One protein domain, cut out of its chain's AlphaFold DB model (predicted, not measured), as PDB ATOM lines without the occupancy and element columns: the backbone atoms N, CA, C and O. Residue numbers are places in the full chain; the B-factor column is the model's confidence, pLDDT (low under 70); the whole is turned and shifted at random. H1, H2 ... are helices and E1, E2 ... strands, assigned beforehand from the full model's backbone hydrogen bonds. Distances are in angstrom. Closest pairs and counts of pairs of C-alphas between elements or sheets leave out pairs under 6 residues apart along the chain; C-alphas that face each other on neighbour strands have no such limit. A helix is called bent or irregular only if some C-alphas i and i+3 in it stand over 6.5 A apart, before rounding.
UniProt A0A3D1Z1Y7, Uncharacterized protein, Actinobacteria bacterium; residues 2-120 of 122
ATOM      1  N   ASN A   2     131.105 111.393 144.088       82.69
ATOM      2  CA  ASN A   2     132.497 111.499 144.535       82.69
ATOM      3  C   ASN A   2     132.597 112.339 145.831       82.69
ATOM      4  O   ASN A   2     132.066 113.450 145.908       82.69
ATOM      5  N   ARG A   3     133.275 111.816 146.868       87.12
ATOM      6  CA  ARG A   3     133.407 112.487 148.179       87.12
ATOM      7  C   ARG A   3     134.071 113.865 148.067       87.12
ATOM      8  O   ARG A   3     133.704 114.767 148.821       87.12
ATOM      9  N   LYS A   4     135.011 114.043 147.130       90.19
ATOM     10  CA  LYS A   4     135.680 115.332 146.899       90.19
ATOM     11  C   LYS A   4     134.708 116.369 146.318       90.19
ATOM     12  O   LYS A   4     134.664 117.486 146.825       90.19
ATOM     13  N   ILE A   5     133.872 115.976 145.347       91.38
ATOM     14  CA  ILE A   5     132.829 116.835 144.750       91.38
ATOM     15  C   ILE A   5     131.843 117.304 145.822       91.38
ATOM     16  O   ILE A   5     131.605 118.498 145.963       91.38
ATOM     17  N   ALA A   6     131.324 116.380 146.633       91.69
ATOM     18  CA  ALA A   6     130.355 116.714 147.678       91.69
ATOM     19  C   ALA A   6     130.918 117.714 148.701       91.69
ATOM     20  O   ALA A   6     130.226 118.640 149.123       91.69
ATOM     21  N   LYS A   7     132.186 117.536 149.095       93.31
ATOM     22  CA  LYS A   7     132.883 118.455 150.002       93.31
ATOM     23  C   LYS A   7     133.081 119.831 149.364       93.31
ATOM     24  O   LYS A   7     132.870 120.834 150.037       93.31
ATOM     25  N   PHE A   8     133.467 119.870 148.090       94.12
ATOM     26  CA  PHE A   8     133.654 121.117 147.357       94.12
ATOM     27  C   PHE A   8     132.343 121.895 147.234       94.12
ATOM     28  O   PHE A   8     132.299 123.043 147.659       94.12
ATOM     29  N   VAL A   9     131.252 121.264 146.789       94.44
ATOM     30  CA  VAL A   9     129.941 121.930 146.652       94.44
ATOM     31  C   VAL A   9     129.454 122.501 147.987       94.44
ATOM     32  O   VAL A   9     129.029 123.649 148.036       94.44
ATOM     33  N   LYS A  10     129.606 121.759 149.094       94.06
ATOM     34  CA  LYS A  10     129.263 122.246 150.446       94.06
ATOM     35  C   LYS A  10     130.091 123.446 150.914       94.06
ATOM     36  O   LYS A  10     129.681 124.126 151.846       94.06
ATOM     37  N   SER A  11     131.263 123.675 150.323       92.88
ATOM     38  CA  SER A  11     132.120 124.817 150.664       92.88
ATOM     39  C   SER A  11     131.754 126.101 149.914       92.88
ATOM     40  O   SER A  11     132.238 127.171 150.277       92.88
ATOM     41  N   LEU A  12     130.909 126.005 148.883       93.94
ATOM     42  CA  LEU A  12     130.486 127.133 148.061       93.94
ATOM     43  C   LEU A  12     129.221 127.780 148.642       93.94
ATOM     44  O   LEU A  12     128.267 127.094 149.001       93.94
ATOM     45  N   ASN A  13     129.190 129.112 148.666       93.94
ATOM     46  CA  ASN A  13     127.951 129.876 148.830       93.94
ATOM     47  C   ASN A  13     127.242 130.068 147.476       93.94
ATOM     48  O   ASN A  13     127.837 129.834 146.423       93.94
ATOM     49  N   GLU A  14     126.007 130.571 147.492       92.69
ATOM     50  CA  GLU A  14     125.183 130.747 146.284       92.69
ATOM     51  C   GLU A  14     125.853 131.584 145.186       92.69
ATOM     52  O   GLU A  14     125.852 131.197 144.016       92.69
ATOM     53  N   LYS A  15     126.525 132.685 145.551       91.31
ATOM     54  CA  LYS A  15     127.257 133.515 144.582       91.31
ATOM     55  C   LYS A  15     128.372 132.713 143.907       91.31
ATOM     56  O   LYS A  15     128.527 132.757 142.691       91.31
ATOM     57  N   THR A  16     129.146 131.966 144.688       92.44
ATOM     58  CA  THR A  16     130.253 131.156 144.164       92.44
ATOM     59  C   THR A  16     129.777 129.935 143.380       92.44
ATOM     60  O   THR A  16     130.392 129.605 142.372       92.44
ATOM     61  N   LYS A  17     128.654 129.310 143.766       94.94
ATOM     62  CA  LYS A  17     128.010 128.241 142.989       94.94
ATOM     63  C   LYS A  17     127.638 128.735 141.592       94.94
ATOM     64  O   LYS A  17     127.971 128.071 140.614       94.94
ATOM     65  N   ALA A  18     127.018 129.914 141.499       93.81
ATOM     66  CA  ALA A  18     126.641 130.513 140.222       93.81
ATOM     67  C   ALA A  18     127.861 130.760 139.318       93.81
ATOM     68  O   ALA A  18     127.844 130.378 138.152       93.81
ATOM     69  N   VAL A  19     128.948 131.314 139.870       93.81
ATOM     70  CA  VAL A  19     130.199 131.531 139.121       93.81
ATOM     71  C   VAL A  19     130.806 130.209 138.642       93.81
ATOM     72  O   VAL A  19     131.210 130.100 137.486       93.81
ATOM     73  N   VAL A  20     130.859 129.188 139.502       95.12
ATOM     74  CA  VAL A  20     131.393 127.867 139.133       95.12
ATOM     75  C   VAL A  20     130.550 127.219 138.034       95.12
ATOM     76  O   VAL A  20     131.117 126.681 137.084       95.12
ATOM     77  N   LEU A  21     129.220 127.303 138.111       95.12
ATOM     78  CA  LEU A  21     128.342 126.826 137.042       95.12
ATOM     79  C   LEU A  21     128.603 127.564 135.730       95.12
ATOM     80  O   LEU A  21     128.812 126.918 134.707       95.12
ATOM     81  N   GLU A  22     128.677 128.896 135.759       94.75
ATOM     82  CA  GLU A  22     128.915 129.701 134.558       94.75
ATOM     83  C   GLU A  22     130.254 129.354 133.884       94.75
ATOM     84  O   GLU A  22     130.361 129.368 132.654       94.75
ATOM     85  N   ILE A  23     131.272 129.029 134.688       95.25
ATOM     86  CA  ILE A  23     132.574 128.542 134.228       95.25
ATOM     87  C   ILE A  23     132.448 127.174 133.558       95.25
ATOM     88  O   ILE A  23     132.933 126.999 132.442       95.25
ATOM     89  N   LEU A  24     131.831 126.203 134.233       93.75
ATOM     90  CA  LEU A  24     131.790 124.813 133.771       93.75
ATOM     91  C   LEU A  24     130.870 124.613 132.563       93.75
ATOM     92  O   LEU A  24     131.127 123.740 131.735       93.75
ATOM     93  N   GLU A  25     129.816 125.418 132.442       93.81
ATOM     94  CA  GLU A  25     128.885 125.370 131.313       93.81
ATOM     95  C   GLU A  25     129.430 126.072 130.057       93.81
ATOM     96  O   GLU A  25     128.913 125.845 128.963       93.81
ATOM     97  N   SER A  26     130.496 126.877 130.174       93.81
ATOM     98  CA  SER A  26     131.189 127.482 129.030       93.81
ATOM     99  C   SER A  26     132.523 126.778 128.759       93.81
ATOM    100  O   SER A  26     133.517 127.031 129.447       93.81
ATOM    101  N   PRO A  27     132.621 125.967 127.685       91.12
ATOM    102  CA  PRO A  27     133.891 125.375 127.272       91.12
ATOM    103  C   PRO A  27     134.988 126.426 127.068       91.12
ATOM    104  O   PRO A  27     136.145 126.181 127.385       91.12
ATOM    105  N   THR A  28     134.630 127.620 126.583       94.81
ATOM    106  CA  THR A  28     135.580 128.721 126.385       94.81
ATOM    107  C   THR A  28     136.137 129.231 127.713       94.81
ATOM    108  O   THR A  28     137.354 129.374 127.821       94.81
ATOM    109  N   LYS A  29     135.298 129.457 128.737       95.50
ATOM    110  CA  LYS A  29     135.786 129.842 130.076       95.50
ATOM    111  C   LYS A  29     136.673 128.761 130.676       95.50
ATOM    112  O   LYS A  29     137.724 129.080 131.226       95.50
ATOM    113  N   TRP A  30     136.286 127.495 130.522       94.00
ATOM    114  CA  TRP A  30     137.094 126.374 130.986       94.00
ATOM    115  C   TRP A  30     138.475 126.341 130.320       94.00
ATOM    116  O   TRP A  30     139.489 126.300 131.014       94.00
ATOM    117  N   ASN A  31     138.531 126.463 128.990       93.50
ATOM    118  CA  ASN A  31     139.788 126.545 128.245       93.50
ATOM    119  C   ASN A  31     140.659 127.732 128.697       93.50
ATOM    120  O   ASN A  31     141.872 127.579 128.817       93.50
ATOM    121  N   LEU A  32     140.058 128.897 128.965       95.75
ATOM    122  CA  LEU A  32     140.772 130.079 129.460       95.75
ATOM    123  C   LEU A  32     141.363 129.851 130.855       95.75
ATOM    124  O   LEU A  32     142.517 130.198 131.089       95.75
ATOM    125  N   ILE A  33     140.600 129.252 131.772       94.56
ATOM    126  CA  ILE A  33     141.081 128.936 133.123       94.56
ATOM    127  C   ILE A  33     142.241 127.947 133.063       94.56
ATOM    128  O   ILE A  33     143.253 128.183 133.714       94.56
ATOM    129  N   GLN A  34     142.126 126.884 132.263       92.88
ATOM    130  CA  GLN A  34     143.221 125.928 132.075       92.88
ATOM    131  C   GLN A  34     144.473 126.623 131.530       92.88
ATOM    132  O   GLN A  34     145.536 126.523 132.134       92.88
ATOM    133  N   PHE A  35     144.326 127.421 130.467       94.75
ATOM    134  CA  PHE A  35     145.435 128.179 129.891       94.75
ATOM    135  C   PHE A  35     146.150 129.050 130.933       94.75
ATOM    136  O   PHE A  35     147.374 129.001 131.038       94.75
ATOM    137  N   TYR A  36     145.407 129.824 131.724       94.69
ATOM    138  CA  TYR A  36     145.991 130.711 132.727       94.69
ATOM    139  C   TYR A  36     146.570 129.970 133.936       94.69
ATOM    140  O   TYR A  36     147.542 130.441 134.521       94.69
ATOM    141  N   LYS A  37     146.027 128.804 134.300       91.38
ATOM    142  CA  LYS A  37     146.642 127.941 135.319       91.38
ATOM    143  C   LYS A  37     147.991 127.399 134.869       91.38
ATOM    144  O   LYS A  37     148.906 127.355 135.688       91.38
ATOM    145  N   ASP A  38     148.109 127.048 133.595       91.81
ATOM    146  CA  ASP A  38     149.359 126.569 133.006       91.81
ATOM    147  C   ASP A  38     150.342 127.726 132.737       91.81
ATOM    148  O   ASP A  38     151.552 127.522 132.697       91.81
ATOM    149  N   ASN A  39     149.832 128.957 132.594       94.56
ATOM    150  CA  ASN A  39     150.599 130.155 132.241       94.56
ATOM    151  C   ASN A  39     150.247 131.353 133.159       94.56
ATOM    152  O   ASN A  39     149.705 132.357 132.680       94.56
ATOM    153  N   PRO A  40     150.552 131.300 134.470       89.00
ATOM    154  CA  PRO A  40     150.028 132.247 135.467       89.00
ATOM    155  C   PRO A  40     150.516 133.694 135.309       89.00
ATOM    156  O   PRO A  40     149.850 134.613 135.768       89.00
ATOM    157  N   PHE A  41     151.647 133.915 134.636       92.31
ATOM    158  CA  PHE A  41     152.199 135.256 134.381       92.31
ATOM    159  C   PHE A  41     151.867 135.792 132.985       92.31
ATOM    160  O   PHE A  41     152.390 136.827 132.573       92.31
ATOM    161  N   SER A  42     151.035 135.074 132.229       93.44
ATOM    162  CA  SER A  42     150.659 135.482 130.883       93.44
ATOM    163  C   SER A  42     149.696 136.670 130.910       93.44
ATOM    164  O   SER A  42     148.818 136.781 131.770       93.44
ATOM    165  N   ILE A  43     149.878 137.573 129.949       95.12
ATOM    166  CA  ILE A  43     149.050 138.762 129.774       95.12
ATOM    167  C   ILE A  43     148.682 138.849 128.300       95.12
ATOM    168  O   ILE A  43     149.559 138.907 127.437       95.12
ATOM    169  N   HIS A  44     147.387 138.847 127.998       94.88
ATOM    170  CA  HIS A  44     146.924 138.769 126.616       94.88
ATOM    171  C   HIS A  44     145.675 139.603 126.355       94.88
ATOM    172  O   HIS A  44     144.793 139.748 127.200       94.88
ATOM    173  N   THR A  45     145.563 140.096 125.124       94.44
ATOM    174  CA  THR A  45     144.298 140.607 124.589       94.44
ATOM    175  C   THR A  45     143.326 139.446 124.326       94.44
ATOM    176  O   THR A  45     143.767 138.309 124.108       94.44
ATOM    177  N   PRO A  46     142.007 139.701 124.232       93.81
ATOM    178  CA  PRO A  46     141.037 138.679 123.832       93.81
ATOM    179  C   PRO A  46     141.368 138.018 122.491       93.81
ATOM    180  O   PRO A  46     141.203 136.810 122.327       93.81
ATOM    181  N   ARG A  47     141.885 138.798 121.532       93.75
ATOM    182  CA  ARG A  47     142.317 138.289 120.224       93.75
ATOM    183  C   ARG A  47     143.522 137.354 120.350       93.75
ATOM    184  O   ARG A  47     143.536 136.314 119.699       93.75
ATOM    185  N   GLY A  48     144.501 137.705 121.185       94.25
ATOM    186  CA  GLY A  48     145.653 136.848 121.465       94.25
ATOM    187  C   GLY A  48     145.225 135.513 122.072       94.25
ATOM    188  O   GLY A  48     145.581 134.458 121.550       94.25
ATOM    189  N   LEU A  49     144.371 135.556 123.096       95.19
ATOM    190  CA  LEU A  49     143.821 134.354 123.731       95.19
ATOM    191  C   LEU A  49     143.049 133.491 122.735       95.19
ATOM    192  O   LEU A  49     143.262 132.288 122.691       95.19
ATOM    193  N   ALA A  50     142.200 134.098 121.903       95.31
ATOM    194  CA  ALA A  50     141.421 133.392 120.889       95.31
ATOM    195  C   ALA A  50     142.287 132.582 119.917       95.31
ATOM    196  O   ALA A  50     141.940 131.440 119.608       95.31
ATOM    197  N   ASN A  51     143.426 133.139 119.500       95.00
ATOM    198  CA  ASN A  51     144.392 132.425 118.669       95.00
ATOM    199  C   ASN A  51     145.022 131.243 119.421       95.00
ATOM    200  O   ASN A  51     145.144 130.165 118.850       95.00
ATOM    201  N   ILE A  52     145.375 131.429 120.697       94.94
ATOM    202  CA  ILE A  52     146.013 130.395 121.526       94.94
ATOM    203  C   ILE A  52     145.060 129.221 121.785       94.94
ATOM    204  O   ILE A  52     145.432 128.067 121.590       94.94
ATOM    205  N   ILE A  53     143.819 129.495 122.200       94.06
ATOM    206  CA  ILE A  53     142.854 128.446 122.577       94.06
ATOM    207  C   ILE A  53     142.020 127.925 121.393       94.06
ATOM    208  O   ILE A  53     141.108 127.117 121.586       94.06
ATOM    209  N   GLY A  54     142.284 128.404 120.171       93.38
ATOM    210  CA  GLY A  54     141.575 127.990 118.957       93.38
ATOM    211  C   GLY A  54     140.074 128.300 119.003       93.38
ATOM    212  O   GLY A  54     139.233 127.412 118.817       93.38
ATOM    213  N   ARG A  55     139.708 129.548 119.316       93.12
ATOM    214  CA  ARG A  55     138.312 130.021 119.404       93.12
ATOM    215  C   ARG A  55     138.114 131.312 118.612       93.12
ATOM    216  O   ARG A  55     139.064 131.996 118.254       93.12
ATOM    217  N   LYS A  56     136.855 131.670 118.336       91.50
ATOM    218  CA  LYS A  56     136.527 132.942 117.672       91.50
ATOM    219  C   LYS A  56     136.790 134.122 118.625       91.50
ATOM    220  O   LYS A  56     136.322 134.055 119.764       91.50
ATOM    221  N   PRO A  57     137.426 135.222 118.174       89.12
ATOM    222  CA  PRO A  57     137.702 136.382 119.025       89.12
ATOM    223  C   PRO A  57     136.470 136.946 119.736       89.12
ATOM    224  O   PRO A  57     136.529 137.214 120.927       89.12
ATOM    225  N   SER A  58     135.328 137.044 119.048       87.88
ATOM    226  CA  SER A  58     134.079 137.547 119.642       87.88
ATOM    227  C   SER A  58     133.562 136.685 120.798       87.88
ATOM    228  O   SER A  58     133.051 137.221 121.779       87.88
ATOM    229  N   ALA A  59     133.725 135.361 120.710       89.38
ATOM    230  CA  ALA A  59     133.367 134.450 121.791       89.38
ATOM    231  C   ALA A  59     134.310 134.631 122.985       89.38
ATOM    232  O   ALA A  59     133.851 134.714 124.116       89.38
ATOM    233  N   VAL A  60     135.616 134.758 122.740       94.75
ATOM    234  CA  VAL A  60     136.603 134.938 123.814       94.75
ATOM    235  C   VAL A  60     136.438 136.278 124.519       94.75
ATOM    236  O   VAL A  60     136.454 136.291 125.745       94.75
ATOM    237  N   SER A  61     136.204 137.375 123.791       92.94
ATOM    238  CA  SER A  61     136.010 138.710 124.378       92.94
ATOM    239  C   SER A  61     134.904 138.740 125.426       92.94
ATOM    240  O   SER A  61     135.100 139.287 126.508       92.94
ATOM    241  N   LYS A  62     133.754 138.120 125.139       92.19
ATOM    242  CA  LYS A  62     132.652 138.042 126.105       92.19
ATOM    243  C   LYS A  62     133.059 137.259 127.355       92.19
ATOM    244  O   LYS A  62     132.739 137.659 128.469       92.19
ATOM    245  N   GLU A  63     133.769 136.153 127.170       95.25
ATOM    246  CA  GLU A  63     134.081 135.218 128.251       95.25
ATOM    247  C   GLU A  63     135.191 135.729 129.173       95.25
ATOM    248  O   GLU A  63     135.089 135.563 130.388       95.25
ATOM    249  N   VAL A  64     136.207 136.417 128.641       95.00
ATOM    250  CA  VAL A  64     137.245 137.050 129.477       95.00
ATOM    251  C   VAL A  64     136.691 138.215 130.293       95.00
ATOM    252  O   VAL A  64     137.084 138.382 131.442       95.00
ATOM    253  N   GLU A  65     135.728 138.966 129.752       93.62
ATOM    254  CA  GLU A  65     135.011 140.008 130.498       93.62
ATOM    255  C   GLU A  65     134.169 139.408 131.628       93.62
ATOM    256  O   GLU A  65     134.202 139.907 132.752       93.62
ATOM    257  N   CYS A  66     133.448 138.311 131.369       94.62
ATOM    258  CA  CYS A  66     132.721 137.593 132.419       94.62
ATOM    259  C   CYS A  66     133.669 137.106 133.523       94.62
ATOM    260  O   CYS A  66     133.402 137.335 134.701       94.62
ATOM    261  N   LEU A  67     134.796 136.486 133.160       96.00
ATOM    262  CA  LEU A  67     135.791 136.023 134.130       96.00
ATOM    263  C   LEU A  67     136.429 137.180 134.910       96.00
ATOM    264  O   LEU A  67     136.695 137.034 136.101       96.00
ATOM    265  N   ALA A  68     136.636 138.336 134.278       95.06
ATOM    266  CA  ALA A  68     137.128 139.525 134.964       95.06
ATOM    267  C   ALA A  68     136.107 140.070 135.974       95.06
ATOM    268  O   ALA A  68     136.449 140.327 137.125       95.06
ATOM    269  N   ARG A  69     134.828 140.165 135.590       93.94
ATOM    270  CA  ARG A  69     133.739 140.570 136.502       93.94
ATOM    271  C   ARG A  69     133.523 139.584 137.647       93.94
ATOM    272  O   ARG A  69     133.112 139.988 138.729       93.94
ATOM    273  N   ALA A  70     133.790 138.303 137.408       94.06
ATOM    274  CA  ALA A  70     133.748 137.261 138.426       94.06
ATOM    275  C   ALA A  70     134.970 137.279 139.365       94.06
ATOM    276  O   ALA A  70     135.046 136.438 140.259       94.06
ATOM    277  N   GLY A  71     135.928 138.193 139.165       95.06
ATOM    278  CA  GLY A  71     137.141 138.289 139.976       95.06
ATOM    279  C   GLY A  71     138.130 137.147 139.729       95.06
ATOM    280  O   GLY A  71     138.931 136.835 140.604       95.06
ATOM    281  N   VAL A  72     138.058 136.473 138.576       95.31
ATOM    282  CA  VAL A  72     138.989 135.395 138.188       95.31
ATOM    283  C   VAL A  72     140.169 135.944 137.391       95.31
ATOM    284  O   VAL A  72     141.292 135.471 137.540       95.31
ATOM    285  N   LEU A  73     139.909 136.933 136.535       95.81
ATOM    286  CA  LEU A  73     140.929 137.639 135.766       95.81
ATOM    287  C   LEU A  73     140.983 139.098 136.195       95.81
ATOM    288  O   LEU A  73     139.980 139.684 136.594       95.81
ATOM    289  N   LYS A  74     142.139 139.716 136.003       95.12
ATOM    290  CA  LYS A  74     142.275 141.162 136.106       95.12
ATOM    291  C   LYS A  74     142.307 141.765 134.720       95.12
ATOM    292  O   LYS A  74     143.189 141.454 133.917       95.12
ATOM    293  N   LYS A  75     141.334 142.634 134.463       94.00
ATOM    294  CA  LYS A  75     141.298 143.483 133.279       94.00
ATOM    295  C   LYS A  75     142.193 144.695 133.513       94.00
ATOM    296  O   LYS A  75     142.044 145.395 134.512       94.00
ATOM    297  N   ILE A  76     143.092 144.940 132.575       91.06
ATOM    298  CA  ILE A  76     143.936 146.129 132.528       91.06
ATOM    299  C   ILE A  76     143.558 146.858 131.241       91.06
ATOM    300  O   ILE A  76     143.734 146.334 130.141       91.06
ATOM    301  N   SER A  77     142.975 148.040 131.382       85.12
ATOM    302  CA  SER A  77     142.591 148.890 130.257       85.12
ATOM    303  C   SER A  77     142.862 150.342 130.601       85.12
ATOM    304  O   SER A  77     142.520 150.775 131.703       85.12
ATOM    305  N   GLU A  78     143.387 151.097 129.646       66.31
ATOM    306  CA  GLU A  78     143.290 152.551 129.684       66.31
ATOM    307  C   GLU A  78     141.868 152.964 129.268       66.31
ATOM    308  O   GLU A  78     141.202 152.262 128.502       66.31
ATOM    309  N   ASN A  79     141.357 154.042 129.869       54.91
ATOM    310  CA  ASN A  79     139.949 154.447 129.814       54.91
ATOM    311  C   ASN A  79     139.330 154.342 128.406       54.91
ATOM    312  O   ASN A  79     139.628 155.145 127.528       54.91
ATOM    313  N   GLY A  80     138.404 153.393 128.234       57.16
ATOM    314  CA  GLY A  80     137.576 153.263 127.029       57.16
ATOM    315  C   GLY A  80     138.197 152.491 125.864       57.16
ATOM    316  O   GLY A  80     137.545 152.379 124.827       57.16
ATOM    317  N   ASP A  81     139.404 151.937 126.013       60.16
ATOM    318  CA  ASP A  81     140.103 151.324 124.885       60.16
ATOM    319  C   ASP A  81     139.729 149.843 124.649       60.16
ATOM    320  O   ASP A  81     139.595 149.026 125.569       60.16
ATOM    321  N   LEU A  82     139.596 149.483 123.369       61.06
ATOM    322  CA  LEU A  82     139.388 148.117 122.875       61.06
ATOM    323  C   LEU A  82     140.656 147.251 122.992       61.06
ATOM    324  O   LEU A  82     140.613 146.047 122.727       61.06
ATOM    325  N   SER A  83     141.776 147.853 123.398       75.44
ATOM    326  CA  SER A  83     143.081 147.223 123.608       75.44
ATOM    327  C   SER A  83     143.234 146.507 124.958       75.44
ATOM    328  O   SER A  83     144.325 146.028 125.264       75.44
ATOM    329  N   ALA A  84     142.157 146.398 125.750       88.44
ATOM    330  CA  ALA A  84     142.192 145.782 127.075       88.44
ATOM    331  C   ALA A  84     142.923 144.428 127.081       88.44
ATOM    332  O   ALA A  84     142.635 143.527 126.280       88.44
ATOM    333  N   ILE A  85     143.842 144.281 128.031       93.25
ATOM    334  CA  ILE A  85     144.582 143.048 128.285       93.25
ATOM    335  C   ILE A  85     144.088 142.400 129.575       93.25
ATOM    336  O   ILE A  85     143.579 143.060 130.484       93.25
ATOM    337  N   TYR A  86     144.231 141.084 129.640       95.00
ATOM    338  CA  TYR A  86     143.773 140.260 130.747       95.00
ATOM    339  C   TYR A  86     144.949 139.471 131.298       95.00
ATOM    340  O   TYR A  86     145.782 138.980 130.537       95.00
ATOM    341  N   SER A  87     145.001 139.373 132.621       95.19
ATOM    342  CA  SER A  87     146.005 138.609 133.359       95.19
ATOM    343  C   SER A  87     145.331 137.728 134.406       95.19
ATOM    344  O   SER A  87     144.216 138.023 134.858       95.19
ATOM    345  N   TYR A  88     145.997 136.638 134.779       95.44
ATOM    346  CA  TYR A  88     145.536 135.762 135.847       95.44
ATOM    347  C   TYR A  88     145.936 136.326 137.210       95.44
ATOM    348  O   TYR A  88     147.037 136.102 137.702       95.44
ATOM    349  N   ASP A  89     145.018 137.074 137.808       94.75
ATOM    350  CA  ASP A  89     145.155 137.648 139.147       94.75
ATOM    351  C   ASP A  89     143.796 137.506 139.856       94.75
ATOM    352  O   ASP A  89     143.039 138.475 139.958       94.75
ATOM    353  N   PRO A  90     143.401 136.266 140.214       94.12
ATOM    354  CA  PRO A  90     142.114 136.014 140.838       94.12
ATOM    355  C   PRO A  90     142.053 136.630 142.237       94.12
ATOM    356  O   PRO A  90     142.992 136.536 143.031       94.12
ATOM    357  N   GLU A  91     140.897 137.183 142.588       94.50
ATOM    358  CA  GLU A  91     140.627 137.671 143.935       94.50
ATOM    359  C   GLU A  91     140.843 136.565 144.977       94.50
ATOM    360  O   GLU A  91     140.594 135.383 144.724       94.50
ATOM    361  N   LYS A  92     141.220 136.943 146.206       91.88
ATOM    362  CA  LYS A  92     141.494 135.990 147.303       91.88
ATOM    363  C   LYS A  92     140.373 134.966 147.516       91.88
ATOM    364  O   LYS A  92     140.655 133.818 147.857       91.88
ATOM    365  N   ALA A  93     139.118 135.374 147.321       89.69
ATOM    366  CA  ALA A  93     137.958 134.493 147.432       89.69
ATOM    367  C   ALA A  93     137.896 133.444 146.305       89.69
ATOM    368  O   ALA A  93     137.450 132.324 146.542       89.69
ATOM    369  N   MET A  94     138.376 133.783 145.106       93.62
ATOM    370  CA  MET A  94     138.339 132.926 143.922       93.62
ATOM    371  C   MET A  94     139.537 131.985 143.811       93.62
ATOM    372  O   MET A  94     139.362 130.888 143.287       93.62
ATOM    373  N   VAL A  95     140.712 132.342 144.346       92.81
ATOM    374  CA  VAL A  95     141.939 131.513 144.283       92.81
ATOM    375  C   VAL A  95     141.660 130.055 144.669       92.81
ATOM    376  O   VAL A  95     141.804 129.147 143.852       92.81
ATOM    377  N   LYS A  96     141.171 129.824 145.896       92.31
ATOM    378  CA  LYS A  96     140.928 128.463 146.409       92.31
ATOM    379  C   LYS A  96     139.847 127.719 145.629       92.31
ATOM    380  O   LYS A  96     139.900 126.492 145.532       92.31
ATOM    381  N   ILE A  97     138.862 128.448 145.103       94.44
ATOM    382  CA  ILE A  97     137.750 127.878 144.342       94.44
ATOM    383  C   ILE A  97     138.258 127.385 142.995       94.44
ATOM    384  O   ILE A  97     138.019 126.230 142.660       94.44
ATOM    385  N   ILE A  98     138.994 128.221 142.257       93.94
ATOM    386  CA  ILE A  98     139.550 127.869 140.948       93.94
ATOM    387  C   ILE A  98     140.572 126.737 141.077       93.94
ATOM    388  O   ILE A  98     140.523 125.795 140.292       93.94
ATOM    389  N   ASP A  99     141.433 126.766 142.094       92.62
ATOM    390  CA  ASP A  99     142.397 125.687 142.332       92.62
ATOM    391  C   ASP A  99     141.705 124.353 142.624       92.62
ATOM    392  O   ASP A  99     142.051 123.325 142.042       92.62
ATOM    393  N   SER A 100     140.681 124.370 143.482       92.56
ATOM    394  CA  SER A 100     139.893 123.171 143.782       92.56
ATOM    395  C   SER A 100     139.129 122.686 142.554       92.56
ATOM    396  O   SER A 100     139.081 121.486 142.295       92.56
ATOM    397  N   LEU A 101     138.561 123.611 141.777       93.12
ATOM    398  CA  LEU A 101     137.826 123.314 140.553       93.12
ATOM    399  C   LEU A 101     138.728 122.634 139.518       93.12
ATOM    400  O   LEU A 101     138.363 121.596 138.972       93.12
ATOM    401  N   VAL A 102     139.921 123.181 139.286       92.00
ATOM    402  CA  VAL A 102     140.905 122.620 138.353       92.00
ATOM    403  C   VAL A 102     141.437 121.285 138.847       92.00
ATOM    404  O   VAL A 102     141.483 120.338 138.065       92.00
ATOM    405  N   GLY A 103     141.724 121.160 140.143       90.94
ATOM    406  CA  GLY A 103     142.101 119.884 140.747       90.94
ATOM    407  C   GLY A 103     141.044 118.798 140.533       90.94
ATOM    408  O   GLY A 103     141.383 117.700 140.104       90.94
ATOM    409  N   LEU A 104     139.762 119.108 140.752       89.75
ATOM    410  CA  LEU A 104     138.658 118.164 140.545       89.75
ATOM    411  C   LEU A 104     138.476 117.803 139.068       89.75
ATOM    412  O   LEU A 104     138.420 116.631 138.713       89.75
ATOM    413  N   CYS A 105     138.378 118.799 138.193       86.69
ATOM    414  CA  CYS A 105     138.024 118.580 136.792       86.69
ATOM    415  C   CYS A 105     139.198 118.109 135.920       86.69
ATOM    416  O   CYS A 105     138.966 117.678 134.791       86.69
ATOM    417  N   SER A 106     140.435 118.148 136.429       73.44
ATOM    418  CA  SER A 106     141.593 117.526 135.774       73.44
ATOM    419  C   SER A 106     141.476 115.999 135.666       73.44
ATOM    420  O   SER A 106     142.122 115.405 134.808       73.44
ATOM    421  N   GLU A 107     140.621 115.369 136.487       66.88
ATOM    422  CA  GLU A 107     140.486 113.911 136.559       66.88
ATOM    423  C   GLU A 107     139.697 113.326 135.359       66.88
ATOM    424  O   GLU A 107     140.064 112.262 134.866       66.88
ATOM    425  N   SER A 108     138.651 114.000 134.838       76.88
ATOM    426  CA  SER A 108     137.924 113.593 133.612       76.88
ATOM    427  C   SER A 108     136.823 114.588 133.184       76.88
ATOM    428  O   SER A 108     136.308 115.367 133.989       76.88
ATOM    429  N   ARG A 109     136.346 114.498 131.925       80.31
ATOM    430  CA  ARG A 109     135.119 115.201 131.469       80.31
ATOM    431  C   ARG A 109     133.855 114.753 132.211       80.31
ATOM    432  O   ARG A 109     132.892 115.514 132.289       80.31
ATOM    433  N   GLU A 110     133.834 113.531 132.729       86.00
ATOM    434  CA  GLU A 110     132.718 113.019 133.533       86.00
ATOM    435  C   GLU A 110     132.624 113.772 134.861       86.00
ATOM    436  O   GLU A 110     131.530 114.149 135.268       86.00
ATOM    437  N   THR A 111     133.768 114.128 135.454       88.44
ATOM    438  CA  THR A 111     133.825 114.920 136.690       88.44
ATOM    439  C   THR A 111     133.194 116.304 136.527       88.44
ATOM    440  O   THR A 111     132.489 116.766 137.421       88.44
ATOM    441  N   ILE A 112     133.376 116.953 135.369       89.88
ATOM    442  CA  ILE A 112     132.702 118.226 135.055       89.88
ATOM    443  C   ILE A 112     131.177 118.050 135.079       89.88
ATOM    444  O   ILE A 112     130.476 118.847 135.700       89.88
ATOM    445  N   LYS A 113     130.657 116.989 134.447       91.06
ATOM    446  CA  LYS A 113     129.211 116.710 134.417       91.06
ATOM    447  C   LYS A 113     128.663 116.420 135.813       91.06
ATOM    448  O   LYS A 113     127.645 116.990 136.193       91.06
ATOM    449  N   GLU A 114     129.345 115.570 136.581       92.50
ATOM    450  CA  GLU A 114     128.949 115.257 137.957       92.50
ATOM    451  C   GLU A 114     128.913 116.504 138.841       92.50
ATOM    452  O   GLU A 114     127.999 116.658 139.652       92.50
ATOM    453  N   LEU A 115     129.884 117.406 138.679       92.56
ATOM    454  CA  LEU A 115     129.956 118.639 139.451       92.56
ATOM    455  C   LEU A 115     128.822 119.609 139.093       92.56
ATOM    456  O   LEU A 115     128.191 120.146 140.000       92.56
ATOM    457  N   ILE A 116     128.517 119.788 137.802       93.62
ATOM    458  CA  ILE A 116     127.368 120.599 137.358       93.62
ATOM    459  C   ILE A 116     126.070 120.061 137.976       93.62
ATOM    460  O   ILE A 116     125.300 120.821 138.563       93.62
ATOM    461  N   GLU A 117     125.847 118.749 137.894       94.25
ATOM    462  CA  GLU A 117     124.665 118.096 138.463       94.25
ATOM    463  C   GLU A 117     124.589 118.233 139.987       94.25
ATOM    464  O   GLU A 117     123.508 118.437 140.538       94.25
ATOM    465  N   ALA A 118     125.726 118.130 140.676       93.06
ATOM    466  CA  ALA A 118     125.784 118.269 142.125       93.06
ATOM    467  C   ALA A 118     125.458 119.698 142.577       93.06
ATOM    468  O   ALA A 118     124.713 119.856 143.540       93.06
ATOM    469  N   ILE A 119     125.961 120.723 141.877       93.31
ATOM    470  CA  ILE A 119     125.664 122.126 142.208       93.31
ATOM    471  C   ILE A 119     124.189 122.447 141.938       93.31
ATOM    472  O   ILE A 119     123.556 123.115 142.748       93.31
ATOM    473  N   LYS A 120     123.606 121.941 140.843       92.56
ATOM    474  CA  LYS A 120     122.184 122.171 140.511       92.56
ATOM    475  C   LYS A 120     121.203 121.538 141.505       92.56
ATOM    476  O   LYS A 120     120.056 121.967 141.571       92.56
TER     477      LYS A 120
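What this domain is: This is residues 2 to 120 of the 122 residues of an uncharacterized protein of Actinobacteria bacterium (UniProt A0A3D1Z1Y7). An elongated, two-part helical domain: H1, H2, H6 and H7 gather at one end, and H4, H5 and the small hairpin E1 E2 make the other, with H3 running in the middle between them. The hairpin packs on residues 64 to 69 of H5, and H4 packs across H5. The 119 printed residues hold seven named helices and two named strands, in the order H1 H2 H3 H4 H5 E1 E2 H6 H7; the sheet is E1 - E2, antiparallel, and the class is mostly helix. The whole is compact, with a radius of gyration of the C-alphas of 14.3 A and spans of 45 by 27 by 23 A.

Where its parts are: Find C-alpha 3 at (133.407, 112.487, 148.179); there H1 begins and runs to residue 11. H2 follows at residues 14 to 25, 16.3 A long, then H3 at residues 27 to 38, 16.5 A. H4 takes residues 46 to 52 and H5 residues 57 to 69, 18.4 A from C-alpha 57 at (137.702, 136.382, 119.025). Look next for E1 at residues 74 to 76 and E2 at residues 85 to 87. H6, residues 92 to 105, spans 20.6 A and is only just irregular: C-alphas 93 and 96 are 6.8 A apart. H7, residues 109 to 120, spans 17.3 A and ends at C-alpha 120, (122.184, 122.171, 140.511).

How they stand to each other: Start at H1, which touches H7 through residues 114 to 119 of H7 alone, at a steep tilt of 40 degrees; the closest C-alphas, of Val 9 and Ile 119, are 6.2 A apart. H2 touches H7 at a tilt of 32 degrees, only just shallow, opposite ways, closest at the C-alphas of Leu 21 and Ile 116, 6.3 A. H2 and H6 are near each other. H3 touches H5 with its residues 28 to 32 alone; the C-alphas of Lys 29 and Glu 63 are closest, 5.9 A. H4 touches H5 at a steep tilt of 66 degrees, with the C-alphas of Pro 46 and Ser 61 at 5.1 A. In the hairpin E1 E2, look for N 74 and O 87, 2.9 A, and N 87 and O 74, 3.0 A, within hydrogen-bond range. Every O i to N i+4 pair is within hydrogen-bond range in H1, H2, H3, H4 and H7; H5 has 8 of 9 and H6 8 of 10. H1 and H5 are apart.

The domain as a whole: The two C-alphas farthest apart are those of Arg 3 and Asn 79, 46.3 A. The printed part has no cut, and no link is long. The mean pLDDT of the printed part is 90.8; residues 78 to 82 and residue 107 are under 70.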